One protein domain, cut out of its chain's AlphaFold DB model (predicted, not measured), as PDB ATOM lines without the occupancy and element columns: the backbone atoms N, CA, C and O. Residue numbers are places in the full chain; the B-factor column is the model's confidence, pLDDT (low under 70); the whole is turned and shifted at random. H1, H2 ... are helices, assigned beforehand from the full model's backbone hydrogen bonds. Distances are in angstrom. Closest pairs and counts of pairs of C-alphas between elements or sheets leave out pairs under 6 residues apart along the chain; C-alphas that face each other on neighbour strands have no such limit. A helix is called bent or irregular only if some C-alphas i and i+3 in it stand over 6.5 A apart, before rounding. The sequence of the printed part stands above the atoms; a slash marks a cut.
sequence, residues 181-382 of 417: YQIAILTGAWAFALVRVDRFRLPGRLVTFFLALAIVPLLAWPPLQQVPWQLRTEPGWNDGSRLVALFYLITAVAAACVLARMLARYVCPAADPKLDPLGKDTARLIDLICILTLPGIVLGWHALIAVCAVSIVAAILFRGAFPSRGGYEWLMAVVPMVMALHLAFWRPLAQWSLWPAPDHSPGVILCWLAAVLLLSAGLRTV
ATOM      1  N   TYR A 181     146.525 181.727 114.126       94.31
ATOM      2  CA  TYR A 181     146.836 180.596 113.256       94.31
ATOM      3  C   TYR A 181     145.561 179.876 112.782       94.31
ATOM      4  O   TYR A 181     145.351 179.715 111.581       94.31
ATOM      5  N   GLN A 182     144.651 179.522 113.694       93.06
ATOM      6  CA  GLN A 182     143.396 178.840 113.353       93.06
ATOM      7  C   GLN A 182     142.498 179.681 112.432       93.06
ATOM      8  O   GLN A 182     141.974 179.161 111.445       93.06
ATOM      9  N   ILE A 183     142.354 180.984 112.704       95.19
ATOM     10  CA  ILE A 183     141.586 181.915 111.864       95.19
ATOM     11  C   ILE A 183     142.221 182.044 110.474       95.19
ATOM     12  O   ILE A 183     141.504 182.068 109.469       95.19
ATOM     13  N   ALA A 184     143.552 182.087 110.387       96.88
ATOM     14  CA  ALA A 184     144.265 182.171 109.119       96.88
ATOM     15  C   ALA A 184     144.040 180.926 108.244       96.88
ATOM     16  O   ALA A 184     143.759 181.055 107.049       96.88
ATOM     17  N   ILE A 185     144.082 179.723 108.824       96.44
ATOM     18  CA  ILE A 185     143.842 178.493 108.054       96.44
ATOM     19  C   ILE A 185     142.364 178.316 107.710       96.44
ATOM     20  O   ILE A 185     142.039 177.930 106.586       96.44
ATOM     21  N   LEU A 186     141.456 178.678 108.620       97.38
ATOM     22  CA  LEU A 186     140.023 178.718 108.332       97.38
ATOM     23  C   LEU A 186     139.706 179.684 107.178       97.38
ATOM     24  O   LEU A 186     138.877 179.381 106.321       97.38
ATOM     25  N   THR A 187     140.407 180.819 107.106       98.12
ATOM     26  CA  THR A 187     140.322 181.761 105.979       98.12
ATOM     27  C   THR A 187     140.769 181.105 104.670       98.12
ATOM     28  O   THR A 187     140.095 181.258 103.651       98.12
ATOM     29  N   GLY A 188     141.853 180.323 104.689       97.75
ATOM     30  CA  GLY A 188     142.302 179.535 103.537       97.75
ATOM     31  C   GLY A 188     141.286 178.487 103.088       97.75
ATOM     32  O   GLY A 188     141.004 178.371 101.896       97.75
ATOM     33  N   ALA A 189     140.668 177.782 104.040       97.69
ATOM     34  CA  ALA A 189     139.612 176.813 103.759       97.69
ATOM     35  C   ALA A 189     138.395 177.481 103.096       97.69
ATOM     36  O   ALA A 189     137.886 176.977 102.093       97.69
ATOM     37  N   TRP A 190     137.979 178.655 103.584       98.06
ATOM     38  CA  TRP A 190     136.945 179.468 102.936       98.06
ATOM     39  C   TRP A 190     137.359 179.941 101.539       98.06
ATOM     40  O   TRP A 190     136.553 179.867 100.611       98.06
ATOM     41  N   ALA A 191     138.602 180.390 101.354       97.44
ATOM     42  CA  ALA A 191     139.104 180.830 100.054       97.44
ATOM     43  C   ALA A 191     139.048 179.698  99.014       97.44
ATOM     44  O   ALA A 191     138.526 179.895  97.914       97.44
ATOM     45  N   PHE A 192     139.532 178.503  99.369       96.75
ATOM     46  CA  PHE A 192     139.481 177.342  98.480       96.75
ATOM     47  C   PHE A 192     138.038 176.926  98.181       96.75
ATOM     48  O   PHE A 192     137.691 176.692  97.020       96.75
ATOM     49  N   ALA A 193     137.180 176.893  99.206       95.38
ATOM     50  CA  ALA A 193     135.766 176.575  99.053       95.38
ATOM     51  C   ALA A 193     135.076 177.527  98.066       95.38
ATOM     52  O   ALA A 193     134.414 177.066  97.140       95.38
ATOM     53  N   LEU A 194     135.265 178.843  98.202       94.69
ATOM     54  CA  LEU A 194     134.609 179.842  97.351       94.69
ATOM     55  C   LEU A 194     135.046 179.757  95.884       94.69
ATOM     56  O   LEU A 194     134.194 179.804  94.996       94.69
ATOM     57  N   VAL A 195     136.346 179.575  95.624       93.88
ATOM     58  CA  VAL A 195     136.870 179.353  94.263       93.88
ATOM     59  C   VAL A 195     136.216 178.121  93.633       93.88
ATOM     60  O   VAL A 195     135.764 178.156  92.485       93.88
ATOM     61  N   ARG A 196     136.132 177.030  94.401       90.38
ATOM     62  CA  ARG A 196     135.633 175.743  93.917       90.38
ATOM     63  C   ARG A 196     134.117 175.718  93.744       90.38
ATOM     64  O   ARG A 196     133.625 175.113  92.792       90.38
ATOM     65  N   VAL A 197     133.383 176.410  94.613       89.38
ATOM     66  CA  VAL A 197     131.935 176.647  94.506       89.38
ATOM     67  C   VAL A 197     131.588 177.411  93.225       89.38
ATOM     68  O   VAL A 197     130.539 177.160  92.630       89.38
ATOM     69  N   ASP A 198     132.492 178.273  92.753       88.25
ATOM     70  CA  ASP A 198     132.378 178.968  91.464       88.25
ATOM     71  C   ASP A 198     132.853 178.133  90.272       88.25
ATOM     72  O   ASP A 198     132.920 178.626  89.147       88.25
ATOM     73  N   ARG A 199     133.134 176.846  90.507       88.12
ATOM     74  CA  ARG A 199     133.578 175.855  89.519       88.12
ATOM     75  C   ARG A 199     134.923 176.185  88.868       88.12
ATOM     76  O   ARG A 199     135.262 175.591  87.843       88.12
ATOM     77  N   PHE A 200     135.715 177.062  89.481       89.88
ATOM     78  CA  PHE A 200     137.095 177.303  89.077       89.88
ATOM     79  C   PHE A 200     138.041 176.270  89.695       89.88
ATOM     80  O   PHE A 200     137.760 175.690  90.744       89.88
ATOM     81  N   ARG A 201     139.171 176.037  89.018       89.81
ATOM     82  CA  ARG A 201     140.305 175.300  89.591       89.81
ATOM     83  C   ARG A 201     141.021 176.181  90.612       89.81
ATOM     84  O   ARG A 201     141.050 177.404  90.447       89.81
ATOM     85  N   LEU A 202     141.615 175.571  91.635       92.50
ATOM     86  CA  LEU A 202     142.377 176.319  92.631       92.50
ATOM     87  C   LEU A 202     143.657 176.908  92.005       92.50
ATOM     88  O   LEU A 202     144.455 176.170  91.423       92.50
ATOM     89  N   PRO A 203     143.901 178.229  92.117       93.94
ATOM     90  CA  PRO A 203     145.148 178.823  91.650       93.94
ATOM     91  C   PRO A 203     146.337 178.297  92.462       93.94
ATOM     92  O   PRO A 203     146.333 178.385  93.689       93.94
ATOM     93  N   GLY A 204     147.400 177.835  91.797       93.56
ATOM     94  CA  GLY A 204     148.577 177.277  92.482       93.56
ATOM     95  C   GLY A 204     149.230 178.244  93.480       93.56
ATOM     96  O   GLY A 204     149.660 177.829  94.553       93.56
ATOM     97  N   ARG A 205     149.226 179.553  93.187       94.81
ATOM     98  CA  ARG A 205     149.708 180.600  94.111       94.81
ATOM     99  C   ARG A 205     148.871 180.693  95.395       94.81
ATOM    100  O   ARG A 205     149.425 180.911  96.463       94.81
ATOM    101  N   LEU A 206     147.552 180.492  95.303       95.38
ATOM    102  CA  LEU A 206     146.658 180.466  96.468       95.38
ATOM    103  C   LEU A 206     146.933 179.236  97.332       95.38
ATOM    104  O   LEU A 206     147.031 179.337  98.553       95.38
ATOM    105  N   VAL A 207     147.063 178.079  96.676       96.56
ATOM    106  CA  VAL A 207     147.294 176.791  97.336       96.56
ATOM    107  C   VAL A 207     148.626 176.800  98.072       96.56
ATOM    108  O   VAL A 207     148.667 176.525  99.266       96.56
ATOM    109  N   THR A 208     149.703 177.182  97.386       96.69
ATOM    110  CA  THR A 208     151.047 177.269  97.977       96.69
ATOM    111  C   THR A 208     151.104 178.247  99.145       96.69
ATOM    112  O   THR A 208     151.667 177.898 100.178       96.69
ATOM    113  N   PHE A 209     150.472 179.420  99.036       97.06
ATOM    114  CA  PHE A 209     150.414 180.394 100.128       97.06
ATOM    115  C   PHE A 209     149.752 179.821 101.390       97.06
ATOM    116  O   PHE A 209     150.353 179.850 102.461       97.06
ATOM    117  N   PHE A 210     148.541 179.264 101.277       97.56
ATOM    118  CA  PHE A 210     147.825 178.753 102.451       97.56
ATOM    119  C   PHE A 210     148.403 177.442 102.991       97.56
ATOM    120  O   PHE A 210     148.380 177.237 104.202       97.56
ATOM    121  N   LEU A 211     148.973 176.580 102.142       96.88
ATOM    122  CA  LEU A 211     149.710 175.407 102.614       96.88
ATOM    123  C   LEU A 211     150.993 175.809 103.347       96.88
ATOM    124  O   LEU A 211     151.273 175.254 104.403       96.88
ATOM    125  N   ALA A 212     151.743 176.798 102.853       97.06
ATOM    126  CA  ALA A 212     152.907 177.322 103.569       97.06
ATOM    127  C   ALA A 212     152.500 177.953 104.909       97.06
ATOM    128  O   ALA A 212     153.139 177.691 105.926       97.06
ATOM    129  N   LEU A 213     151.400 178.712 104.930       96.94
ATOM    130  CA  LEU A 213     150.846 179.310 106.146       96.94
ATOM    131  C   LEU A 213     150.365 178.260 107.161       96.94
ATOM    132  O   LEU A 213     150.418 178.518 108.357       96.94
ATOM    133  N   ALA A 214     149.926 177.084 106.704       95.56
ATOM    134  CA  ALA A 214     149.570 175.959 107.569       95.56
ATOM    135  C   ALA A 214     150.812 175.210 108.074       95.56
ATOM    136  O   ALA A 214     150.934 174.911 109.254       95.56
ATOM    137  N   ILE A 215     151.760 174.908 107.188       95.38
ATOM    138  CA  ILE A 215     152.871 173.999 107.483       95.38
ATOM    139  C   ILE A 215     154.003 174.703 108.236       95.38
ATOM    140  O   ILE A 215     154.506 174.174 109.225       95.38
ATOM    141  N   VAL A 216     154.425 175.888 107.784       95.12
ATOM    142  CA  VAL A 216     155.634 176.548 108.306       95.12
ATOM    143  C   VAL A 216     155.483 176.938 109.781       95.12
ATOM    144  O   VAL A 216     156.354 176.552 110.565       95.12
ATOM    145  N   PRO A 217     154.401 177.622 110.215       93.25
ATOM    146  CA  PRO A 217     154.216 177.933 111.631       93.25
ATOM    147  C   PRO A 217     154.099 176.676 112.491       93.25
ATOM    148  O   PRO A 217     154.667 176.637 113.577       93.25
ATOM    149  N   LEU A 218     153.426 175.634 111.993       90.62
ATOM    150  CA  LEU A 218     153.244 174.373 112.713       90.62
ATOM    151  C   LEU A 218     154.569 173.653 112.989       90.62
ATOM    152  O   LEU A 218     154.777 173.137 114.083       90.62
ATOM    153  N   LEU A 219     155.473 173.621 112.006       90.06
ATOM    154  CA  LEU A 219     156.802 173.028 112.170       90.06
ATOM    155  C   LEU A 219     157.712 173.891 113.056       90.06
ATOM    156  O   LEU A 219     158.538 173.354 113.795       90.06
ATOM    157  N   ALA A 220     157.556 175.217 112.995       89.75
ATOM    158  CA  ALA A 220     158.295 176.147 113.844       89.75
ATOM    159  C   ALA A 220     157.837 176.080 115.310       89.75
ATOM    160  O   ALA A 220     158.668 176.150 116.216       89.75
ATOM    161  N   TRP A 221     156.532 175.908 115.544       87.50
ATOM    162  CA  TRP A 221     155.925 175.845 116.869       87.50
ATOM    163  C   TRP A 221     154.847 174.742 116.946       87.50
ATOM    164  O   TRP A 221     153.651 175.014 116.809       87.50
ATOM    165  N   PRO A 222     155.254 173.483 117.217       84.94
ATOM    166  CA  PRO A 222     154.352 172.327 117.300       84.94
ATOM    167  C   PRO A 222     153.138 172.458 118.242       84.94
ATOM    168  O   PRO A 222     152.098 171.888 117.917       84.94
ATOM    169  N   PRO A 223     153.181 173.221 119.355       79.06
ATOM    170  CA  PRO A 223     152.002 173.511 120.179       79.06
ATOM    171  C   PRO A 223     150.806 174.145 119.449       79.06
ATOM    172  O   PRO A 223     149.713 174.161 120.003       79.06
ATOM    173  N   LEU A 224     150.967 174.630 118.210       84.25
ATOM    174  CA  LEU A 224     149.846 175.055 117.361       84.25
ATOM    175  C   LEU A 224     148.913 173.896 116.946       84.25
ATOM    176  O   LEU A 224     147.791 174.148 116.501       84.25
ATOM    177  N   GLN A 225     149.350 172.637 117.073       80.69
ATOM    178  CA  GLN A 225     148.555 171.443 116.758       80.69
ATOM    179  C   GLN A 225     147.382 171.283 117.706       80.69
ATOM    180  O   GLN A 225     147.599 171.083 118.893       80.69
ATOM    181  N   GLN A 226     146.151 171.232 117.193       78.94
ATOM    182  CA  GLN A 226     144.972 171.052 118.045       78.94
ATOM    183  C   GLN A 226     144.931 169.696 118.766       78.94
ATOM    184  O   GLN A 226     144.432 169.600 119.889       78.94
ATOM    185  N   VAL A 227     145.460 168.654 118.125       72.62
ATOM    186  CA  VAL A 227     145.478 167.285 118.644       72.62
ATOM    187  C   VAL A 227     146.914 166.783 118.605       72.62
ATOM    188  O   VAL A 227     147.460 166.669 117.506       72.62
ATOM    189  N   PRO A 228     147.539 166.477 119.754       66.06
ATOM    190  CA  PRO A 228     148.888 165.937 119.750       66.06
ATOM    191  C   PRO A 228     148.895 164.568 119.068       66.06
ATOM    192  O   PRO A 228     148.007 163.734 119.269       66.06
ATOM    193  N   TRP A 229     149.912 164.322 118.249       66.81
ATOM    194  CA  TRP A 229     150.129 163.006 117.659       66.81
ATOM    195  C   TRP A 229     150.713 162.076 118.724       66.81
ATOM    196  O   TRP A 229     151.878 162.243 119.047       66.81
ATOM    197  N   GLN A 230     149.882 161.171 119.265       62.44
ATOM    198  CA  GLN A 230     150.093 159.983 120.136       62.44
ATOM    199  C   GLN A 230     151.267 159.935 121.152       62.44
ATOM    200  O   GLN A 230     151.075 159.422 122.251       62.44
ATOM    201  N   LEU A 231     152.454 160.465 120.864       58.16
ATOM    202  CA  LEU A 231     153.543 160.672 121.814       58.16
ATOM    203  C   LEU A 231     153.396 162.020 122.539       58.16
ATOM    204  O   LEU A 231     153.596 163.088 121.956       58.16
ATOM    205  N   ARG A 232     153.129 161.978 123.849       57.22
ATOM    206  CA  ARG A 232     153.367 163.135 124.728       57.22
ATOM    207  C   ARG A 232     154.875 163.307 124.866       57.22
ATOM    208  O   ARG A 232     155.543 162.453 125.438       57.22
ATOM    209  N   THR A 233     155.409 164.382 124.301       55.81
ATOM    210  CA  THR A 233     156.792 164.800 124.551       55.81
ATOM    211  C   THR A 233     156.793 165.771 125.729       55.81
ATOM    212  O   THR A 233     155.894 166.606 125.835       55.81
ATOM    213  N   GLU A 234     157.755 165.630 126.642       54.75
ATOM    214  CA  GLU A 234     157.929 166.557 127.767       54.75
ATOM    215  C   GLU A 234     158.137 167.995 127.241       54.75
ATOM    216  O   GLU A 234     158.862 168.186 126.256       54.75
ATOM    217  N   PRO A 235     157.504 169.018 127.847       50.50
ATOM    218  CA  PRO A 235     157.632 170.403 127.412       50.50
ATOM    219  C   PRO A 235     159.048 170.929 127.689       50.50
ATOM    220  O   PRO A 235     159.367 171.403 128.774       50.50
ATOM    221  N   GLY A 236     159.908 170.853 126.679       51.62
ATOM    222  CA  GLY A 236     161.275 171.354 126.727       51.62
ATOM    223  C   GLY A 236     161.993 170.976 125.443       51.62
ATOM    224  O   GLY A 236     162.199 169.799 125.183       51.62
ATOM    225  N   TRP A 237     162.277 171.985 124.622       53.06
ATOM    226  CA  TRP A 237     163.020 171.982 123.355       53.06
ATOM    227  C   TRP A 237     163.939 170.761 123.109       53.06
ATOM    228  O   TRP A 237     165.151 170.829 123.260       53.06
ATOM    229  N   ASN A 238     163.349 169.648 122.674       55.19
ATOM    230  CA  ASN A 238     164.054 168.467 122.186       55.19
ATOM    231  C   ASN A 238     163.590 168.198 120.750       55.19
ATOM    232  O   ASN A 238     162.407 168.374 120.422       55.19
ATOM    233  N   ASP A 239     164.513 167.740 119.903       60.66
ATOM    234  CA  ASP A 239     164.310 167.435 118.477       60.66
ATOM    235  C   ASP A 239     163.079 166.549 118.191       60.66
ATOM    236  O   ASP A 239     162.492 166.603 117.107       60.66
ATOM    237  N   GLY A 240     162.608 165.797 119.193       70.81
ATOM    238  CA  GLY A 240     161.398 164.979 119.127       70.81
ATOM    239  C   GLY A 240     160.109 165.752 118.823       70.81
ATOM    240  O   GLY A 240     159.257 165.233 118.110       70.81
ATOM    241  N   SER A 241     159.958 167.000 119.279       75.94
ATOM    242  CA  SER A 241     158.726 167.783 119.045       75.94
ATOM    243  C   SER A 241     158.504 168.120 117.562       75.94
ATOM    244  O   SER A 241     157.380 168.052 117.057       75.94
ATOM    245  N   ARG A 242     159.585 168.417 116.832       81.25
ATOM    246  CA  ARG A 242     159.551 168.680 115.384       81.25
ATOM    247  C   ARG A 242     159.295 167.406 114.587       81.25
ATOM    248  O   ARG A 242     158.563 167.434 113.604       81.25
ATOM    249  N   LEU A 243     159.855 166.284 115.030       83.19
ATOM    250  CA  LEU A 243     159.637 164.973 114.422       83.19
ATOM    251  C   LEU A 243     158.186 164.492 114.613       83.19
ATOM    252  O   LEU A 243     157.564 164.018 113.663       83.19
ATOM    253  N   VAL A 244     157.602 164.712 115.795       82.62
ATOM    254  CA  VAL A 244     156.165 164.511 116.047       82.62
ATOM    255  C   VAL A 244     155.323 165.402 115.127       82.62
ATOM    256  O   VAL A 244     154.351 164.930 114.539       82.62
ATOM    257  N   ALA A 245     155.721 166.663 114.922       86.56
ATOM    258  CA  ALA A 245     155.032 167.553 113.990       86.56
ATOM    259  C   ALA A 245     155.124 167.123 112.524       86.56
ATOM    260  O   ALA A 245     154.146 167.250 111.785       86.56
ATOM    261  N   LEU A 246     156.252 166.545 112.122       89.81
ATOM    262  CA  LEU A 246     156.411 165.961 110.799       89.81
ATOM    263  C   LEU A 246     155.480 164.755 110.599       89.81
ATOM    264  O   LEU A 246     154.773 164.697 109.594       89.81
ATOM    265  N   PHE A 247     155.420 163.820 111.552       89.31
ATOM    266  CA  PHE A 247     154.497 162.680 111.459       89.31
ATOM    267  C   PHE A 247     153.033 163.104 111.484       89.31
ATOM    268  O   PHE A 247     152.213 162.562 110.737       89.31
ATOM    269  N   TYR A 248     152.703 164.109 112.290       89.31
ATOM    270  CA  TYR A 248     151.385 164.721 112.285       89.31
ATOM    271  C   TYR A 248     151.025 165.260 110.887       89.31
ATOM    272  O   TYR A 248     149.957 164.946 110.363       89.31
ATOM    273  N   LEU A 249     151.937 165.989 110.231       92.94
ATOM    274  CA  LEU A 249     151.722 166.505 108.876       92.94
ATOM    275  C   LEU A 249     151.560 165.378 107.843       92.94
ATOM    276  O   LEU A 249     150.634 165.411 107.034       92.94
ATOM    277  N   ILE A 250     152.432 164.365 107.884       94.19
ATOM    278  CA  ILE A 250     152.378 163.220 106.964       94.19
ATOM    279  C   ILE A 250     151.041 162.486 107.105       94.19
ATOM    280  O   ILE A 250     150.383 162.204 106.104       94.19
ATOM    281  N   THR A 251     150.609 162.209 108.337       93.06
ATOM    282  CA  THR A 251     149.341 161.512 108.594       93.06
ATOM    283  C   THR A 251     148.125 162.357 108.212       93.06
ATOM    284  O   THR A 251     147.171 161.814 107.655       93.06
ATOM    285  N   ALA A 252     148.166 163.677 108.417       94.06
ATOM    286  CA  ALA A 252     147.128 164.600 107.962       94.06
ATOM    287  C   ALA A 252     146.961 164.590 106.433       94.06
ATOM    288  O   ALA A 252     145.846 164.437 105.931       94.06
ATOM    289  N   VAL A 253     148.066 164.704 105.688       96.00
ATOM    290  CA  VAL A 253     148.058 164.668 104.215       96.00
ATOM    291  C   VAL A 253     147.622 163.292 103.709       96.00
ATOM    292  O   VAL A 253     146.784 163.202 102.813       96.00
ATOM    293  N   ALA A 254     148.129 162.209 104.306       96.69
ATOM    294  CA  ALA A 254     147.735 160.849 103.947       96.69
ATOM    295  C   ALA A 254     146.226 160.626 104.142       96.69
ATOM    296  O   ALA A 254     145.559 160.113 103.243       96.69
ATOM    297  N   ALA A 255     145.665 161.071 105.270       95.81
ATOM    298  CA  ALA A 255     144.231 160.984 105.526       95.81
ATOM    299  C   ALA A 255     143.411 161.821 104.536       95.81
ATOM    300  O   ALA A 255     142.404 161.330 104.026       95.81
ATOM    301  N   ALA A 256     143.856 163.035 104.199       97.06
ATOM    302  CA  ALA A 256     143.212 163.856 103.175       97.06
ATOM    303  C   ALA A 256     143.193 163.152 101.807       97.06
ATOM    304  O   ALA A 256     142.146 163.109 101.161       97.06
ATOM    305  N   CYS A 257     144.303 162.531 101.393       96.06
ATOM    306  CA  CYS A 257     144.384 161.743 100.161       96.06
ATOM    307  C   CYS A 257     143.434 160.538 100.168       96.06
ATOM    308  O   CYS A 257     142.716 160.313  99.190       96.06
ATOM    309  N   VAL A 258     143.401 159.775 101.265       95.62
ATOM    310  CA  VAL A 258     142.524 158.602 101.410       95.62
ATOM    311  C   VAL A 258     141.053 159.018 101.355       95.62
ATOM    312  O   VAL A 258     140.301 158.483 100.540       95.62
ATOM    313  N   LEU A 259     140.648 160.019 102.141       95.94
ATOM    314  CA  LEU A 259     139.272 160.519 102.166       95.94
ATOM    315  C   LEU A 259     138.858 161.118 100.818       95.94
ATOM    316  O   LEU A 259     137.774 160.821 100.315       95.94
ATOM    317  N   ALA A 260     139.735 161.898 100.178       94.25
ATOM    318  CA  ALA A 260     139.489 162.418  98.837       94.25
ATOM    319  C   ALA A 260     139.285 161.284  97.827       94.25
ATOM    320  O   ALA A 260     138.381 161.353  96.994       94.25
ATOM    321  N   ARG A 261     140.074 160.203  97.917       91.75
ATOM    322  CA  ARG A 261     139.933 159.046  97.027       91.75
ATOM    323  C   ARG A 261     138.646 158.261  97.281       91.75
ATOM    324  O   ARG A 261     138.022 157.823  96.317       91.75
ATOM    325  N   MET A 262     138.221 158.132  98.538       92.25
ATOM    326  CA  MET A 262     136.929 157.535  98.906       92.25
ATOM    327  C   MET A 262     135.759 158.329  98.304       92.25
ATOM    328  O   MET A 262     134.822 157.745  97.764       92.25
ATOM    329  N   LEU A 263     135.847 159.661  98.326       91.31
ATOM    330  CA  LEU A 263     134.846 160.561  97.746       91.31
ATOM    331  C   LEU A 263     134.898 160.624  96.214       91.31
ATOM    332  O   LEU A 263     133.867 160.849  95.574       91.31
ATOM    333  N   ALA A 264     136.075 160.407  95.616       87.31
ATOM    334  CA  ALA A 264     136.310 160.558  94.181       87.31
ATOM    335  C   ALA A 264     135.294 159.782  93.340       87.31
ATOM    336  O   ALA A 264     134.748 160.331  92.392       87.31
ATOM    337  N   ARG A 265     134.946 158.549  93.735       83.56
ATOM    338  CA  ARG A 265     133.979 157.710  93.006       83.56
ATOM    339  C   ARG A 265     132.612 158.379  92.803       83.56
ATOM    340  O   ARG A 265     131.919 158.064  91.841       83.56
ATOM    341  N   TYR A 266     132.209 159.262  93.710       85.19
ATOM    342  CA  TYR A 266     130.881 159.881  93.718       85.19
ATOM    343  C   TYR A 266     130.889 161.314  93.200       85.19
ATOM    344  O   TYR A 266     129.900 161.785  92.646       85.19
ATOM    345  N   VAL A 267     132.011 161.994  93.399       84.00
ATOM    346  CA  VAL A 267     132.154 163.432  93.196       84.00
ATOM    347  C   VAL A 267     132.954 163.743  91.922       84.00
ATOM    348  O   VAL A 267     132.731 164.768  91.282       84.00
ATOM    349  N   CYS A 268     133.879 162.856  91.545       81.69
ATOM    350  CA  CYS A 268     134.783 162.959  90.392       81.69
ATOM    351  C   CYS A 268     134.962 161.566  89.737       81.69
ATOM    352  O   CYS A 268     136.052 160.993  89.807       81.69
ATOM    353  N   PRO A 269     133.895 160.958  89.180       75.06
ATOM    354  CA  PRO A 269     133.885 159.539  88.819       75.06
ATOM    355  C   PRO A 269     134.888 159.160  87.721       75.06
ATOM    356  O   PRO A 269     135.333 158.015  87.713       75.06
ATOM    357  N   ALA A 270     135.279 160.090  86.839       70.56
ATOM    358  CA  ALA A 270     136.291 159.842  85.810       70.56
ATOM    359  C   ALA A 270     137.717 160.230  86.252       70.56
ATOM    360  O   ALA A 270     138.625 160.279  85.427       70.56
ATOM    361  N   ALA A 271     137.943 160.522  87.541       74.81
ATOM    362  CA  ALA A 271     139.273 160.854  88.049       74.81
ATOM    363  C   ALA A 271     140.169 159.606  88.116       74.81
ATOM    364  O   ALA A 271     140.047 158.783  89.037       74.81
ATOM    365  N   ASP A 272     141.120 159.523  87.186       70.81
ATOM    366  CA  ASP A 272     142.232 158.577  87.217       70.81
ATOM    367  C   ASP A 272     143.565 159.307  86.962       70.81
ATOM    368  O   ASP A 272     143.894 159.613  85.813       70.81
ATOM    369  N   PRO A 273     144.369 159.568  88.012       69.44
ATOM    370  CA  PRO A 273     145.664 160.231  87.866       69.44
ATOM    371  C   PRO A 273     146.674 159.473  87.000       69.44
ATOM    372  O   PRO A 273     147.625 160.086  86.522       69.44
ATOM    373  N   LYS A 274     146.515 158.151  86.828       72.38
ATOM    374  CA  LYS A 274     147.431 157.337  86.018       72.38
ATOM    375  C   LYS A 274     147.090 157.399  84.535       72.38
ATOM    376  O   LYS A 274     148.000 157.350  83.716       72.38
ATOM    377  N   LEU A 275     145.803 157.477  84.204       72.50
ATOM    378  CA  LEU A 275     145.330 157.452  82.818       72.50
ATOM    379  C   LEU A 275     145.151 158.858  82.235       72.50
ATOM    380  O   LEU A 275     145.428 159.061  81.059       72.50
ATOM    381  N   ASP A 276     144.723 159.825  83.049       76.56
ATOM    382  CA  ASP A 276     144.499 161.206  82.618       76.56
ATOM    383  C   ASP A 276     144.977 162.205  83.692       76.56
ATOM    384  O   ASP A 276     144.170 162.794  84.425       76.56
ATOM    385  N   PRO A 277     146.303 162.410  83.826       72.12
ATOM    386  CA  PRO A 277     146.872 163.281  84.856       72.12
ATOM    387  C   PRO A 277     146.448 164.756  84.716       72.12
ATOM    388  O   PRO A 277     146.458 165.492  85.702       72.12
ATOM    389  N   LEU A 278     146.049 165.197  83.516       74.81
ATOM    390  CA  LEU A 278     145.623 166.578  83.228       74.81
ATOM    391  C   LEU A 278     144.096 166.724  83.091       74.81
ATOM    392  O   LEU A 278     143.581 167.834  82.877       74.81
ATOM    393  N   GLY A 279     143.372 165.621  83.287       77.94
ATOM    394  CA  GLY A 279     141.929 165.515  83.174       77.94
ATOM    395  C   GLY A 279     141.163 166.479  84.063       77.94
ATOM    396  O   GLY A 279     141.602 166.887  85.142       77.94
ATOM    397  N   LYS A 280     139.955 166.851  83.625       77.38
ATOM    398  CA  LYS A 280     139.068 167.732  84.403       77.38
ATOM    399  C   LYS A 280     138.706 167.127  85.759       77.38
ATOM    400  O   LYS A 280     138.700 167.863  86.744       77.38
ATOM    401  N   ASP A 281     138.466 165.822  85.814       79.50
ATOM    402  CA  ASP A 281     138.128 165.119  87.053       79.50
ATOM    403  C   ASP A 281     139.359 164.851  87.926       79.50
ATOM    404  O   ASP A 281     139.278 164.991  89.146       79.50
ATOM    405  N   THR A 282     140.525 164.590  87.327       84.88
ATOM    406  CA  THR A 282     141.799 164.505  88.060       84.88
ATOM    407  C   THR A 282     142.143 165.835  88.735       84.88
ATOM    408  O   THR A 282     142.512 165.855  89.906       84.88
ATOM    409  N   ALA A 283     141.919 166.968  88.064       85.06
ATOM    410  CA  ALA A 283     142.091 168.283  88.679       85.06
ATOM    411  C   ALA A 283     141.117 168.531  89.845       85.06
ATOM    412  O   ALA A 283     141.516 169.091  90.862       85.06
ATOM    413  N   ARG A 284     139.857 168.078  89.744       87.88
ATOM    414  CA  ARG A 284     138.894 168.157  90.861       87.88
ATOM    415  C   ARG A 284     139.314 167.285  92.046       87.88
ATOM    416  O   ARG A 284     139.129 167.688  93.192       87.88
ATOM    417  N   LEU A 285     139.901 166.115  91.785       90.75
ATOM    418  CA  LEU A 285     140.470 165.268  92.831       90.75
ATOM    419  C   LEU A 285     141.639 165.968  93.540       90.75
ATOM    420  O   LEU A 285     141.692 165.956  94.766       90.75
ATOM    421  N   ILE A 286     142.533 166.622  92.797       91.56
ATOM    422  CA  ILE A 286     143.641 167.400  93.377       91.56
ATOM    423  C   ILE A 286     143.107 168.580  94.206       91.56
ATOM    424  O   ILE A 286     143.547 168.770  95.341       91.56
ATOM    425  N   ASP A 287     142.125 169.326  93.685       92.50
ATOM    426  CA  ASP A 287     141.459 170.412  94.419       92.50
ATOM    427  C   ASP A 287     140.853 169.887  95.736       92.50
ATOM    428  O   ASP A 287     141.021 170.498  96.792       92.50
ATOM    429  N   LEU A 288     140.187 168.726  95.690       93.62
ATOM    430  CA  LEU A 288     139.596 168.073  96.859       93.62
ATOM    431  C   LEU A 288     140.655 167.688  97.900       93.62
ATOM    432  O   LEU A 288     140.455 167.939  99.088       93.62
ATOM    433  N   ILE A 289     141.790 167.126  97.471       95.69
ATOM    434  CA  ILE A 289     142.915 166.813  98.364       95.69
ATOM    435  C   ILE A 289     143.413 168.093  99.045       95.69
ATOM    436  O   ILE A 289     143.564 168.109 100.265       95.69
ATOM    437  N   CYS A 290     143.612 169.182  98.297       95.19
ATOM    438  CA  CYS A 290     144.080 170.455  98.855       95.19
ATOM    439  C   CYS A 290     143.090 171.034  99.880       95.19
ATOM    440  O   CYS A 290     143.500 171.504 100.941       95.19
ATOM    441  N   ILE A 291     141.787 170.951  99.589       95.25
ATOM    442  CA  ILE A 291     140.717 171.423 100.479       95.25
ATOM    443  C   ILE A 291     140.664 170.618 101.776       95.25
ATOM    444  O   ILE A 291     140.505 171.217 102.835       95.25
ATOM    445  N   LEU A 292     140.825 169.293 101.720       96.88
ATOM    446  CA  LEU A 292     140.835 168.435 102.913       96.88
ATOM    447  C   LEU A 292     142.168 168.480 103.675       96.88
ATOM    448  O   LEU A 292     142.205 168.194 104.871       96.88
ATOM    449  N   THR A 293     143.257 168.876 103.017       97.19
ATOM    450  CA  THR A 293     144.578 168.976 103.649       97.19
ATOM    451  C   THR A 293     144.618 170.082 104.705       97.19
ATOM    452  O   THR A 293     145.129 169.845 105.793       97.19
ATOM    453  N   LEU A 294     144.031 171.261 104.451       95.25
ATOM    454  CA  LEU A 294     143.994 172.354 105.439       95.25
ATOM    455  C   LEU A 294     143.349 171.954 106.785       95.25
ATOM    456  O   LEU A 294     144.013 172.102 107.812       95.25
ATOM    457  N   PRO A 295     142.112 171.414 106.837       94.62
ATOM    458  CA  PRO A 295     141.547 170.918 108.086       94.62
ATOM    459  C   PRO A 295     142.344 169.733 108.640       94.62
ATOM    460  O   PRO A 295     142.490 169.634 109.852       94.62
ATOM    461  N   GLY A 296     142.929 168.873 107.800       94.69
ATOM    462  CA  GLY A 296     143.817 167.806 108.272       94.69
ATOM    463  C   GLY A 296     145.006 168.328 109.087       94.69
ATOM    464  O   GLY A 296     145.303 167.775 110.142       94.69
ATOM    465  N   ILE A 297     145.649 169.406 108.625       93.25
ATOM    466  CA  ILE A 297     146.828 170.023 109.263       93.25
ATOM    467  C   ILE A 297     146.474 170.775 110.554       93.25
ATOM    468  O   ILE A 297     147.326 170.961 111.415       93.25
ATOM    469  N   VAL A 298     145.242 171.254 110.714       90.69
ATOM    470  CA  VAL A 298     144.866 171.990 111.935       90.69
ATOM    471  C   VAL A 298     144.233 171.062 112.964       90.69
ATOM    472  O   VAL A 298     144.564 171.126 114.145       90.69
ATOM    473  N   LEU A 299     143.323 170.197 112.514       91.31
ATOM    474  CA  LEU A 299     142.466 169.380 113.374       91.31
ATOM    475  C   LEU A 299     143.056 167.993 113.650       91.31
ATOM    476  O   LEU A 299     142.676 167.336 114.612       91.31
ATOM    477  N   GLY A 300     143.971 167.526 112.805       90.56
ATOM    478  CA  GLY A 300     144.531 166.183 112.854       90.56
ATOM    479  C   GLY A 300     143.714 165.172 112.054       90.56
ATOM    480  O   GLY A 300     142.534 165.360 111.744       90.56
ATOM    481  N   TRP A 301     144.361 164.057 111.716       91.56
ATOM    482  CA  TRP A 301     143.796 163.062 110.806       91.56
ATOM    483  C   TRP A 301     142.531 162.372 111.344       91.56
ATOM    484  O   TRP A 301     141.624 162.096 110.565       91.56
ATOM    485  N   HIS A 302     142.432 162.134 112.659       90.81
ATOM    486  CA  HIS A 302     141.257 161.508 113.281       90.81
ATOM    487  C   HIS A 302     140.007 162.389 113.121       90.81
ATOM    488  O   HIS A 302     138.976 161.945 112.614       90.81
ATOM    489  N   ALA A 303     140.131 163.669 113.490       92.06
ATOM    490  CA  ALA A 303     139.057 164.651 113.402       92.06
ATOM    491  C   ALA A 303     138.635 164.920 111.953       92.06
ATOM    492  O   ALA A 303     137.451 165.129 111.684       92.06
ATOM    493  N   LEU A 304     139.580 164.862 111.005       95.44
ATOM    494  CA  LEU A 304     139.296 165.044 109.583       95.44
ATOM    495  C   LEU A 304     138.247 164.045 109.064       95.44
ATOM    496  O   LEU A 304     137.414 164.420 108.241       95.44
ATOM    497  N   ILE A 305     138.237 162.806 109.567       95.56
ATOM    498  CA  ILE A 305     137.254 161.783 109.173       95.56
ATOM    499  C   ILE A 305     135.841 162.220 109.584       95.56
ATOM    500  O   ILE A 305     134.925 162.198 108.757       95.56
ATOM    501  N   ALA A 306     135.663 162.668 110.831       94.69
ATOM    502  CA  ALA A 306     134.368 163.147 111.312       94.69
ATOM    503  C   ALA A 306     133.937 164.442 110.620       94.69
ATOM    504  O   ALA A 306     132.797 164.546 110.175       94.69
ATOM    505  N   VAL A 307     134.851 165.403 110.448       95.69
ATOM    506  CA  VAL A 307     134.578 166.641 109.700       95.69
ATOM    507  C   VAL A 307     134.131 166.325 108.275       95.69
ATOM    508  O   VAL A 307     133.166 166.917 107.795       95.69
ATOM    509  N   CYS A 308     134.767 165.355 107.617       96.44
ATOM    510  CA  CYS A 308     134.367 164.892 106.294       96.44
ATOM    511  C   CYS A 308     132.953 164.296 106.313       96.44
ATOM    512  O   CYS A 308     132.101 164.734 105.544       96.44
ATOM    513  N   ALA A 309     132.664 163.348 107.209       96.50
ATOM    514  CA  ALA A 309     131.344 162.725 107.317       96.50
ATOM    515  C   ALA A 309     130.228 163.743 107.612       96.50
ATOM    516  O   ALA A 309     129.208 163.755 106.923       96.50
ATOM    517  N   VAL A 310     130.434 164.641 108.579       96.69
ATOM    518  CA  VAL A 310     129.470 165.700 108.917       96.69
ATOM    519  C   VAL A 310     129.272 166.651 107.735       96.69
ATOM    520  O   VAL A 310     128.137 167.026 107.439       96.69
ATOM    521  N   SER A 311     130.339 166.984 107.001       96.69
ATOM    522  CA  SER A 311     130.241 167.814 105.791       96.69
ATOM    523  C   SER A 311     129.435 167.134 104.684       96.69
ATOM    524  O   SER A 311     128.671 167.811 104.001       96.69
ATOM    525  N   ILE A 312     129.545 165.809 104.526       95.56
ATOM    526  CA  ILE A 312     128.728 165.037 103.575       95.56
ATOM    527  C   ILE A 312     127.248 165.119 103.958       95.56
ATOM    528  O   ILE A 312     126.420 165.450 103.112       95.56
ATOM    529  N   VAL A 313     126.914 164.861 105.227       95.75
ATOM    530  CA  VAL A 313     125.525 164.941 105.715       95.75
ATOM    531  C   VAL A 313     124.962 166.337 105.486       95.75
ATOM    532  O   VAL A 313     123.901 166.487 104.885       95.75
ATOM    533  N   ALA A 314     125.688 167.368 105.908       94.75
ATOM    534  CA  ALA A 314     125.246 168.743 105.755       94.75
ATOM    535  C   ALA A 314     125.122 169.147 104.272       94.75
ATOM    536  O   ALA A 314     124.131 169.770 103.898       94.75
ATOM    537  N   ALA A 315     126.033 168.718 103.394       92.69
ATOM    538  CA  ALA A 315     125.904 168.936 101.952       92.69
ATOM    539  C   ALA A 315     124.639 168.283 101.366       92.69
ATOM    540  O   ALA A 315     123.962 168.892 100.539       92.69
ATOM    541  N   ILE A 316     124.279 167.076 101.818       91.19
ATOM    542  CA  ILE A 316     123.048 166.388 101.397       91.19
ATOM    543  C   ILE A 316     121.804 167.130 101.900       91.19
ATOM    544  O   ILE A 316     120.850 167.294 101.141       91.19
ATOM    545  N   LEU A 317     121.812 167.602 103.149       91.44
ATOM    546  CA  LEU A 317     120.691 168.340 103.740       91.44
ATOM    547  C   LEU A 317     120.467 169.692 103.051       91.44
ATOM    548  O   LEU A 317     119.331 170.056 102.753       91.44
ATOM    549  N   PHE A 318     121.543 170.422 102.747       87.69
ATOM    550  CA  PHE A 318     121.454 171.763 102.166       87.69
ATOM    551  C   PHE A 318     121.332 171.790 100.638       87.69
ATOM    552  O   PHE A 318     121.078 172.856 100.076       87.69
ATOM    553  N   ARG A 319     121.410 170.641  99.948       81.44
ATOM    554  CA  ARG A 319     121.355 170.578  98.474       81.44
ATOM    555  C   ARG A 319     120.121 171.248  97.856       81.44
ATOM    556  O   ARG A 319     120.197 171.760  96.744       81.44
ATOM    557  N   GLY A 320     118.995 171.271  98.577       75.75
ATOM    558  CA  GLY A 320     117.740 171.882  98.124       75.75
ATOM    559  C   GLY A 320     117.723 173.415  98.145       75.75
ATOM    560  O   GLY A 320     116.891 174.015  97.473       75.75
ATOM    561  N   ALA A 321     118.640 174.063  98.872       78.06
ATOM    562  CA  ALA A 321     118.649 175.521  99.011       78.06
ATOM    563  C   ALA A 321     119.099 176.247  97.727       78.06
ATOM    564  O   ALA A 321     118.630 177.344  97.440       78.06
ATOM    565  N   PHE A 322     119.987 175.630  96.938       72.25
ATOM    566  CA  PHE A 322     120.459 176.149  95.649       72.25
ATOM    567  C   PHE A 322     120.590 174.995  94.642       72.25
ATOM    568  O   PHE A 322     121.660 174.387  94.544       72.25
ATOM    569  N   PRO A 323     119.529 174.711  93.860       68.50
ATOM    570  CA  PRO A 323     119.502 173.593  92.909       68.50
ATOM    571  C   PRO A 323     120.550 173.687  91.791       68.50
ATOM    572  O   PRO A 323     120.867 172.694  91.148       68.50
ATOM    573  N   SER A 324     121.109 174.877  91.553       71.50
ATOM    574  CA  SER A 324     122.132 175.116  90.530       71.50
ATOM    575  C   SER A 324     123.512 174.546  90.879       71.50
ATOM    576  O   SER A 324     124.426 174.610  90.052       71.50
ATOM    577  N   ARG A 325     123.703 174.002  92.086       77.75
ATOM    578  CA  ARG A 325     124.978 173.448  92.563       77.75
ATOM    579  C   ARG A 325     124.877 171.944  92.788       77.75
ATOM    580  O   ARG A 325     123.894 171.460  93.340       77.75
ATOM    581  N   GLY A 326     125.913 171.215  92.376       82.88
ATOM    582  CA  GLY A 326     126.020 169.785  92.614       82.88
ATOM    583  C   GLY A 326     126.463 169.470  94.043       82.88
ATOM    584  O   GLY A 326     126.875 170.340  94.813       82.88
ATOM    585  N   GLY A 327     126.400 168.187  94.395       85.12
ATOM    586  CA  GLY A 327     126.893 167.651  95.664       85.12
ATOM    587  C   GLY A 327     128.370 167.958  95.922       85.12
ATOM    588  O   GLY A 327     128.739 168.182  97.071       85.12
ATOM    589  N   TYR A 328     129.201 168.055  94.876       87.69
ATOM    590  CA  TYR A 328     130.594 168.472  95.036       87.69
ATOM    591  C   TYR A 328     130.704 169.901  95.561       87.69
ATOM    592  O   TYR A 328     131.346 170.134  96.580       87.69
ATOM    593  N   GLU A 329     130.062 170.863  94.895       89.06
ATOM    594  CA  GLU A 329     130.128 172.270  95.282       89.06
ATOM    595  C   GLU A 329     129.547 172.488  96.685       89.06
ATOM    596  O   GLU A 329     130.095 173.271  97.459       89.06
ATOM    597  N   TRP A 330     128.483 171.762  97.036       89.50
ATOM    598  CA  TRP A 330     127.909 171.787  98.380       89.50
ATOM    599  C   TRP A 330     128.844 171.225  99.444       89.50
ATOM    600  O   TRP A 330     129.006 171.853 100.489       89.50
ATOM    601  N   LEU A 331     129.502 170.095  99.169       92.44
ATOM    602  CA  LEU A 331     130.512 169.548 100.071       92.44
ATOM    603  C   LEU A 331     131.603 170.591 100.331       92.44
ATOM    604  O   LEU A 331     131.928 170.863 101.483       92.44
ATOM    605  N   MET A 332     132.115 171.232  99.277       91.69
ATOM    606  CA  MET A 332     133.194 172.214  99.413       91.69
ATOM    607  C   MET A 332     132.747 173.459 100.186       91.69
ATOM    608  O   MET A 332     133.506 173.962 101.007       91.69
ATOM    609  N   ALA A 333     131.517 173.935  99.969       91.44
ATOM    610  CA  ALA A 333     130.968 175.089 100.683       91.44
ATOM    611  C   ALA A 333     130.836 174.854 102.197       91.44
ATOM    612  O   ALA A 333     130.971 175.791 102.981       91.44
ATOM    613  N   VAL A 334     130.557 173.613 102.602       94.75
ATOM    614  CA  VAL A 334     130.226 173.269 103.989       94.75
ATOM    615  C   VAL A 334     131.451 172.864 104.811       94.75
ATOM    616  O   VAL A 334     131.477 173.127 106.013       94.75
ATOM    617  N   VAL A 335     132.494 172.301 104.190       96.25
ATOM    618  CA  VAL A 335     133.754 171.933 104.870       96.25
ATOM    619  C   VAL A 335     134.304 173.037 105.792       96.25
ATOM    620  O   VAL A 335     134.540 172.736 106.964       96.25
ATOM    621  N   PRO A 336     134.479 174.306 105.364       97.25
ATOM    622  CA  PRO A 336     134.991 175.348 106.259       97.25
ATOM    623  C   PRO A 336     134.031 175.677 107.416       97.25
ATOM    624  O   PRO A 336     134.483 176.017 108.506       97.25
ATOM    625  N   MET A 337     132.715 175.523 107.228       96.56
ATOM    626  CA  MET A 337     131.728 175.727 108.297       96.56
ATOM    627  C   MET A 337     131.843 174.637 109.366       96.56
ATOM    628  O   MET A 337     131.872 174.929 110.560       96.56
ATOM    629  N   VAL A 338     131.951 173.376 108.941       97.12
ATOM    630  CA  VAL A 338     132.123 172.234 109.850       97.12
ATOM    631  C   VAL A 338     133.481 172.298 110.545       97.12
ATOM    632  O   VAL A 338     133.564 172.034 111.741       97.12
ATOM    633  N   MET A 339     134.532 172.726 109.839       95.88
ATOM    634  CA  MET A 339     135.841 173.005 110.432       95.88
ATOM    635  C   MET A 339     135.751 174.079 111.527       95.88
ATOM    636  O   MET A 339     136.310 173.887 112.602       95.88
ATOM    637  N   ALA A 340     135.029 175.180 111.294       96.00
ATOM    638  CA  ALA A 340     134.837 176.226 112.301       96.00
ATOM    639  C   ALA A 340     134.088 175.709 113.541       96.00
ATOM    640  O   ALA A 340     134.498 175.989 114.664       96.00
ATOM    641  N   LEU A 341     133.031 174.913 113.345       94.50
ATOM    642  CA  LEU A 341     132.302 174.265 114.442       94.50
ATOM    643  C   LEU A 341     133.202 173.304 115.226       94.50
ATOM    644  O   LEU A 341     133.181 173.300 116.454       94.50
ATOM    645  N   HIS A 342     134.027 172.523 114.535       93.06
ATOM    646  CA  HIS A 342     134.978 171.637 115.188       93.06
ATOM    647  C   HIS A 342     136.004 172.408 116.023       93.06
ATOM    648  O   HIS A 342     136.227 172.068 117.178       93.06
ATOM    649  N   LEU A 343     136.603 173.467 115.466       91.25
ATOM    650  CA  LEU A 343     137.543 174.334 116.185       91.25
ATOM    651  C   LEU A 343     136.911 174.926 117.450       91.25
ATOM    652  O   LEU A 343     137.504 174.891 118.523       91.25
ATOM    653  N   ALA A 344     135.679 175.411 117.321       89.88
ATOM    654  CA  ALA A 344     134.902 176.032 118.382       89.88
ATOM    655  C   ALA A 344     134.536 175.086 119.538       89.88
ATOM    656  O   ALA A 344     134.541 175.497 120.699       89.88
ATOM    657  N   PHE A 345     134.210 173.829 119.223       88.75
ATOM    658  CA  PHE A 345     133.668 172.849 120.170       88.75
ATOM    659  C   PHE A 345     134.560 171.617 120.342       88.75
ATOM    660  O   PHE A 345     134.093 170.569 120.782       88.75
ATOM    661  N   TRP A 346     135.848 171.732 120.023       85.56
ATOM    662  CA  TRP A 346     136.774 170.602 120.018       85.56
ATOM    663  C   TRP A 346     136.803 169.827 121.329       85.56
ATOM    664  O   TRP A 346     136.720 168.607 121.300       85.56
ATOM    665  N   ARG A 347     136.904 170.500 122.480       83.44
ATOM    666  CA  ARG A 347     137.058 169.802 123.761       83.44
ATOM    667  C   ARG A 347     135.809 168.998 124.153       83.44
ATOM    668  O   ARG A 347     135.970 167.817 124.455       83.44
ATOM    669  N   PRO A 348     134.581 169.558 124.082       85.88
ATOM    670  CA  PRO A 348     133.360 168.764 124.222       85.88
ATOM    671  C   PRO A 348     133.290 167.584 123.249       85.88
ATOM    672  O   PRO A 348     132.903 166.486 123.640       85.88
ATOM    673  N   LEU A 349     133.687 167.794 121.987       88.00
ATOM    674  CA  LEU A 349     133.687 166.739 120.975       88.00
ATOM    675  C   LEU A 349     134.693 165.638 121.319       88.00
ATOM    676  O   LEU A 349     134.334 164.471 121.304       88.00
ATOM    677  N   ALA A 350     135.916 165.987 121.709       82.94
ATOM    678  CA  ALA A 350     136.951 165.030 122.087       82.94
ATOM    679  C   ALA A 350     136.571 164.190 123.318       82.94
ATOM    680  O   ALA A 350     137.013 163.053 123.430       82.94
ATOM    681  N   GLN A 351     135.740 164.723 124.219       85.25
ATOM    682  CA  GLN A 351     135.211 163.999 125.382       85.25
ATOM    683  C   GLN A 351     134.024 163.088 125.042       85.25
ATOM    684  O   GLN A 351     133.653 162.225 125.841       85.25
ATOM    685  N   TRP A 352     133.401 163.264 123.877       88.69
ATOM    686  CA  TRP A 352     132.303 162.414 123.448       88.69
ATOM    687  C   TRP A 352     132.843 161.062 122.978       88.69
ATOM    688  O   TRP A 352     133.568 160.986 121.993       88.69
ATOM    689  N   SER A 353     132.445 159.977 123.644       88.75
ATOM    690  CA  SER A 353     132.960 158.616 123.405       88.75
ATOM    691  C   SER A 353     132.812 158.101 121.967       88.75
ATOM    692  O   SER A 353     133.530 157.188 121.563       88.75
ATOM    693  N   LEU A 354     131.889 158.671 121.188       91.06
ATOM    694  CA  LEU A 354     131.679 158.329 119.781       91.06
ATOM    695  C   LEU A 354     132.480 159.211 118.819       91.06
ATOM    696  O   LEU A 354     132.448 158.960 117.619       91.06
ATOM    697  N   TRP A 355     133.176 160.243 119.288       90.94
ATOM    698  CA  TRP A 355     134.006 161.101 118.448       90.94
ATOM    699  C   TRP A 355     135.346 160.420 118.128       90.94
ATOM    700  O   TRP A 355     135.913 159.775 119.012       90.94
ATOM    701  N   PRO A 356     135.902 160.535 116.904       89.81
ATOM    702  CA  PRO A 356     137.196 159.946 116.592       89.81
ATOM    703  C   PRO A 356     138.308 160.785 117.233       89.81
ATOM    704  O   PRO A 356     138.796 161.759 116.657       89.81
ATOM    705  N   ALA A 357     138.691 160.398 118.446       85.06
ATOM    706  CA  ALA A 357     139.780 160.984 119.215       85.06
ATOM    707  C   ALA A 357     140.916 159.957 119.408       85.06
ATOM    708  O   ALA A 357     140.653 158.754 119.349       85.06
ATOM    709  N   PRO A 358     142.166 160.400 119.651       78.12
ATOM    710  CA  PRO A 358     143.316 159.499 119.785       78.12
ATOM    711  C   PRO A 358     143.184 158.461 120.906       78.12
ATOM    712  O   PRO A 358     143.715 157.363 120.777       78.12
ATOM    713  N   ASP A 359     142.476 158.810 121.983       80.50
ATOM    714  CA  ASP A 359     142.324 157.969 123.177       80.50
ATOM    715  C   ASP A 359     141.113 157.014 123.089       80.50
ATOM    716  O   ASP A 359     140.841 156.255 124.020       80.50
ATOM    717  N   HIS A 360     140.354 157.045 121.987       84.81
ATOM    718  CA  HIS A 360     139.162 156.214 121.794       84.81
ATOM    719  C   HIS A 360     139.471 154.922 121.029       84.81
ATOM    720  O   HIS A 360     140.493 154.785 120.357       84.81
ATOM    721  N   SER A 361     138.571 153.938 121.133       88.94
ATOM    722  CA  SER A 361     138.791 152.621 120.533       88.94
ATOM    723  C   SER A 361     138.886 152.700 118.998       88.94
ATOM    724  O   SER A 361     138.158 153.477 118.367       88.94
ATOM    725  N   PRO A 362     139.705 151.845 118.352       90.00
ATOM    726  CA  PRO A 362     139.798 151.798 116.891       90.00
ATOM    727  C   PRO A 362     138.447 151.578 116.191       90.00
ATOM    728  O   PRO A 362     138.246 152.040 115.070       90.00
ATOM    729  N   GLY A 363     137.494 150.920 116.865       93.06
ATOM    730  CA  GLY A 363     136.136 150.713 116.358       93.06
ATOM    731  C   GLY A 363     135.398 152.019 116.056       93.06
ATOM    732  O   GLY A 363     134.709 152.100 115.045       93.06
ATOM    733  N   VAL A 364     135.599 153.070 116.860       93.12
ATOM    734  CA  VAL A 364     134.995 154.393 116.618       93.12
ATOM    735  C   VAL A 364     135.507 154.987 115.304       93.12
ATOM    736  O   VAL A 364     134.719 155.457 114.483       93.12
ATOM    737  N   ILE A 365     136.817 154.903 115.057       91.44
ATOM    738  CA  ILE A 365     137.446 155.392 113.822       91.44
ATOM    739  C   ILE A 365     136.897 154.633 112.606       91.44
ATOM    740  O   ILE A 365     136.534 155.248 111.601       91.44
ATOM    741  N   LEU A 366     136.780 153.304 112.709       94.06
ATOM    742  CA  LEU A 366     136.217 152.464 111.648       94.06
ATOM    743  C   LEU A 366     134.750 152.803 111.356       94.06
ATOM    744  O   LEU A 366     134.372 152.883 110.188       94.06
ATOM    745  N   CYS A 367     133.938 153.069 112.384       95.81
ATOM    746  CA  CYS A 367     132.550 153.505 112.214       95.81
ATOM    747  C   CYS A 367     132.451 154.828 111.442       95.81
ATOM    748  O   CYS A 367     131.642 154.944 110.522       95.81
ATOM    749  N   TRP A 368     133.298 155.813 111.756       95.50
ATOM    750  CA  TRP A 368     133.322 157.085 111.030       95.50
ATOM    751  C   TRP A 368     133.821 156.938 109.588       95.50
ATOM    752  O   TRP A 368     133.263 157.561 108.685       95.50
ATOM    753  N   LEU A 369     134.813 156.079 109.333       94.75
ATOM    754  CA  LEU A 369     135.251 155.761 107.967       94.75
ATOM    755  C   LEU A 369     134.146 155.070 107.158       94.75
ATOM    756  O   LEU A 369     133.912 155.430 106.001       94.75
ATOM    757  N   ALA A 370     133.433 154.121 107.768       94.56
ATOM    758  CA  ALA A 370     132.272 153.485 107.156       94.56
ATOM    759  C   ALA A 370     131.173 154.516 106.856       94.56
ATOM    760  O   ALA A 370     130.609 154.502 105.762       94.56
ATOM    761  N   ALA A 371     130.925 155.463 107.767       94.88
ATOM    762  CA  ALA A 371     129.988 156.557 107.536       94.88
ATOM    763  C   ALA A 371     130.396 157.414 106.325       94.88
ATOM    764  O   ALA A 371     129.556 157.668 105.465       94.88
ATOM    765  N   VAL A 372     131.674 157.795 106.186       95.06
ATOM    766  CA  VAL A 372     132.164 158.520 104.995       95.06
ATOM    767  C   VAL A 372     131.862 157.741 103.711       95.06
ATOM    768  O   VAL A 372     131.306 158.310 102.770       95.06
ATOM    769  N   LEU A 373     132.174 156.441 103.672       91.94
ATOM    770  CA  LEU A 373     131.914 155.598 102.498       91.94
ATOM    771  C   LEU A 373     130.427 155.527 102.159       91.94
ATOM    772  O   LEU A 373     130.043 155.793 101.022       91.94
ATOM    773  N   LEU A 374     129.587 155.191 103.136       92.62
ATOM    774  CA  LEU A 374     128.162 154.953 102.913       92.62
ATOM    775  C   LEU A 374     127.420 156.244 102.552       92.62
ATOM    776  O   LEU A 374     126.620 156.260 101.617       92.62
ATOM    777  N   LEU A 375     127.723 157.346 103.244       92.75
ATOM    778  CA  LEU A 375     127.052 158.629 103.034       92.75
ATOM    779  C   LEU A 375     127.482 159.303 101.728       92.75
ATOM    780  O   LEU A 375     126.682 160.013 101.119       92.75
ATOM    781  N   SER A 376     128.712 159.063 101.256       90.94
ATOM    782  CA  SER A 376     129.221 159.670 100.017       90.94
ATOM    783  C   SER A 376     128.384 159.328  98.776       90.94
ATOM    784  O   SER A 376     128.323 160.127  97.841       90.94
ATOM    785  N   ALA A 377     127.637 158.217  98.790       88.19
ATOM    786  CA  ALA A 377     126.672 157.888  97.742       88.19
ATOM    787  C   ALA A 377     125.569 158.943  97.572       88.19
ATOM    788  O   ALA A 377     125.125 159.182  96.447       88.19
ATOM    789  N   GLY A 378     125.179 159.624  98.653       86.12
ATOM    790  CA  GLY A 378     124.197 160.708  98.621       86.12
ATOM    791  C   GLY A 378     124.691 161.979  97.920       86.12
ATOM    792  O   GLY A 378     123.877 162.834  97.575       86.12
ATOM    793  N   LEU A 379     126.001 162.091  97.667       86.00
ATOM    794  CA  LEU A 379     126.602 163.209  96.935       86.00
ATOM    795  C   LEU A 379     126.583 163.035  95.419       86.00
ATOM    796  O   LEU A 379     126.977 163.975  94.725       86.00
ATOM    797  N   ARG A 380     126.151 161.872  94.898       82.50
ATOM    798  CA  ARG A 380     126.053 161.658  93.448       82.50
ATOM    799  C   ARG A 380     125.228 162.778  92.842       82.50
ATOM    800  O   ARG A 380     124.031 162.909  93.096       82.50
ATOM    801  N   THR A 381     125.891 163.596  92.043       65.50
ATOM    802  CA  THR A 381     125.231 164.659  91.313       65.50
ATOM    803  C   THR A 381     124.394 164.018  90.220       65.50
ATOM    804  O   THR A 381     124.943 163.336  89.356       65.50
ATOM    805  N   VAL A 382     123.081 164.261  90.211       52.81
ATOM    806  CA  VAL A 382     122.370 164.314  88.931       52.81
ATOM    807  C   VAL A 382     123.081 165.422  88.166       52.81
ATOM    808  O   VAL A 382     123.168 166.543  88.670       52.81
TER     809      VAL A 382
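AT A GLANCE: This is residues 181 to 382 of the 417 residues of the protein "Leader peptidase PppA" of Planctomycetes bacterium EC9 (UniProt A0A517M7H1). Seven helices make an up-and-down bundle, each running against the one before it in the chain; H4 runs nearest the middle, with H2 and H7 far out on opposite sides. H1 and H2 pack as a hairpin on one side of H4, H5 joins H6 to H7 on another, and H3, the longest helix, reaches from H2 across to H7. The loop of residues 221 to 239 lengthens the body at one end. The printed part has 202 residues with H1 to H7 in chain order and no named strand, class all helix. It is compact, with a radius of gyration of the C-alphas of 16.6 A and spans of 54 by 38 by 31 A.

HOW THE PARTS SIT: Start at H1, residues 181 to 197, which forms a hairpin with H2, residues 204 to 220: the closest C-alphas, of Gly 188 and Phe 210, are 5.7 A apart, and H2 touches with residues 207 to 214 alone. Go on to H3, residues 240 to 267, a hairpin with H4, residues 280 to 299, at a steep tilt of 38 degrees; the closest C-alphas, of Ala 252 and Gly 296, are 4.6 A apart. H4 is the hub, touching five helices, among them H1 at Phe 192 and Ile 291, closest C-alphas 6.4 A apart. Next, H5, residues 301 to 318, touches H6, residues 327 to 351, at a steep tilt of 51 degrees; the closest C-alphas, of Ala 315 and Trp 330, are 5.0 A apart. H6 touches H1, closest at the C-alphas of Val 197 and Glu 329, 4.8 A apart. Last, H7, residues 362 to 379, touches H5, the same way at a shallow tilt of 31 degrees; the closest C-alphas, of Ala 309 and Val 372, are 4.9 A apart. H7 stays apart from H1, H2 and H4. In H1 each O i to N i+4 pair is within hydrogen-bond range; the counts are 11 of 13 in H2, 22 of 24 in H3, 14 of 16 in H4, 12 of 14 in H5, 17 of 21 in H6 and 11 of 14 in H7.

IN THESE COORDINATES: Find C-alpha 181 at (146.836, 180.596, 113.256); from there H1 runs 24.3 A to C-alpha 197, and H2 then spans 23.5 A. H3 begins at (161.398, 164.979, 119.127) and spans 39.1 A, with a kink of 27 degrees near residue 261; it is only just irregular, C-alphas 262 and 265 being 6.6 A apart. H4 spans 29.2 A and H5 25.5 A. H6 spans 31.1 A, kinks by 77 degrees near residue 345 and is irregular, C-alphas 344 and 347 being 8.5 A apart. H7 spans 26.5 A and ends at (126.602, 163.209, 96.935).

THE WHOLE: The C-alphas farthest apart, of Gly 236 and Val 382, are 54.7 A apart. The printed part has no cut; the links H2 to H3 and H3 to H4 are long. Look for pLDDT under 70 at residues 228 to 239, 273, 323 and 381 to 382.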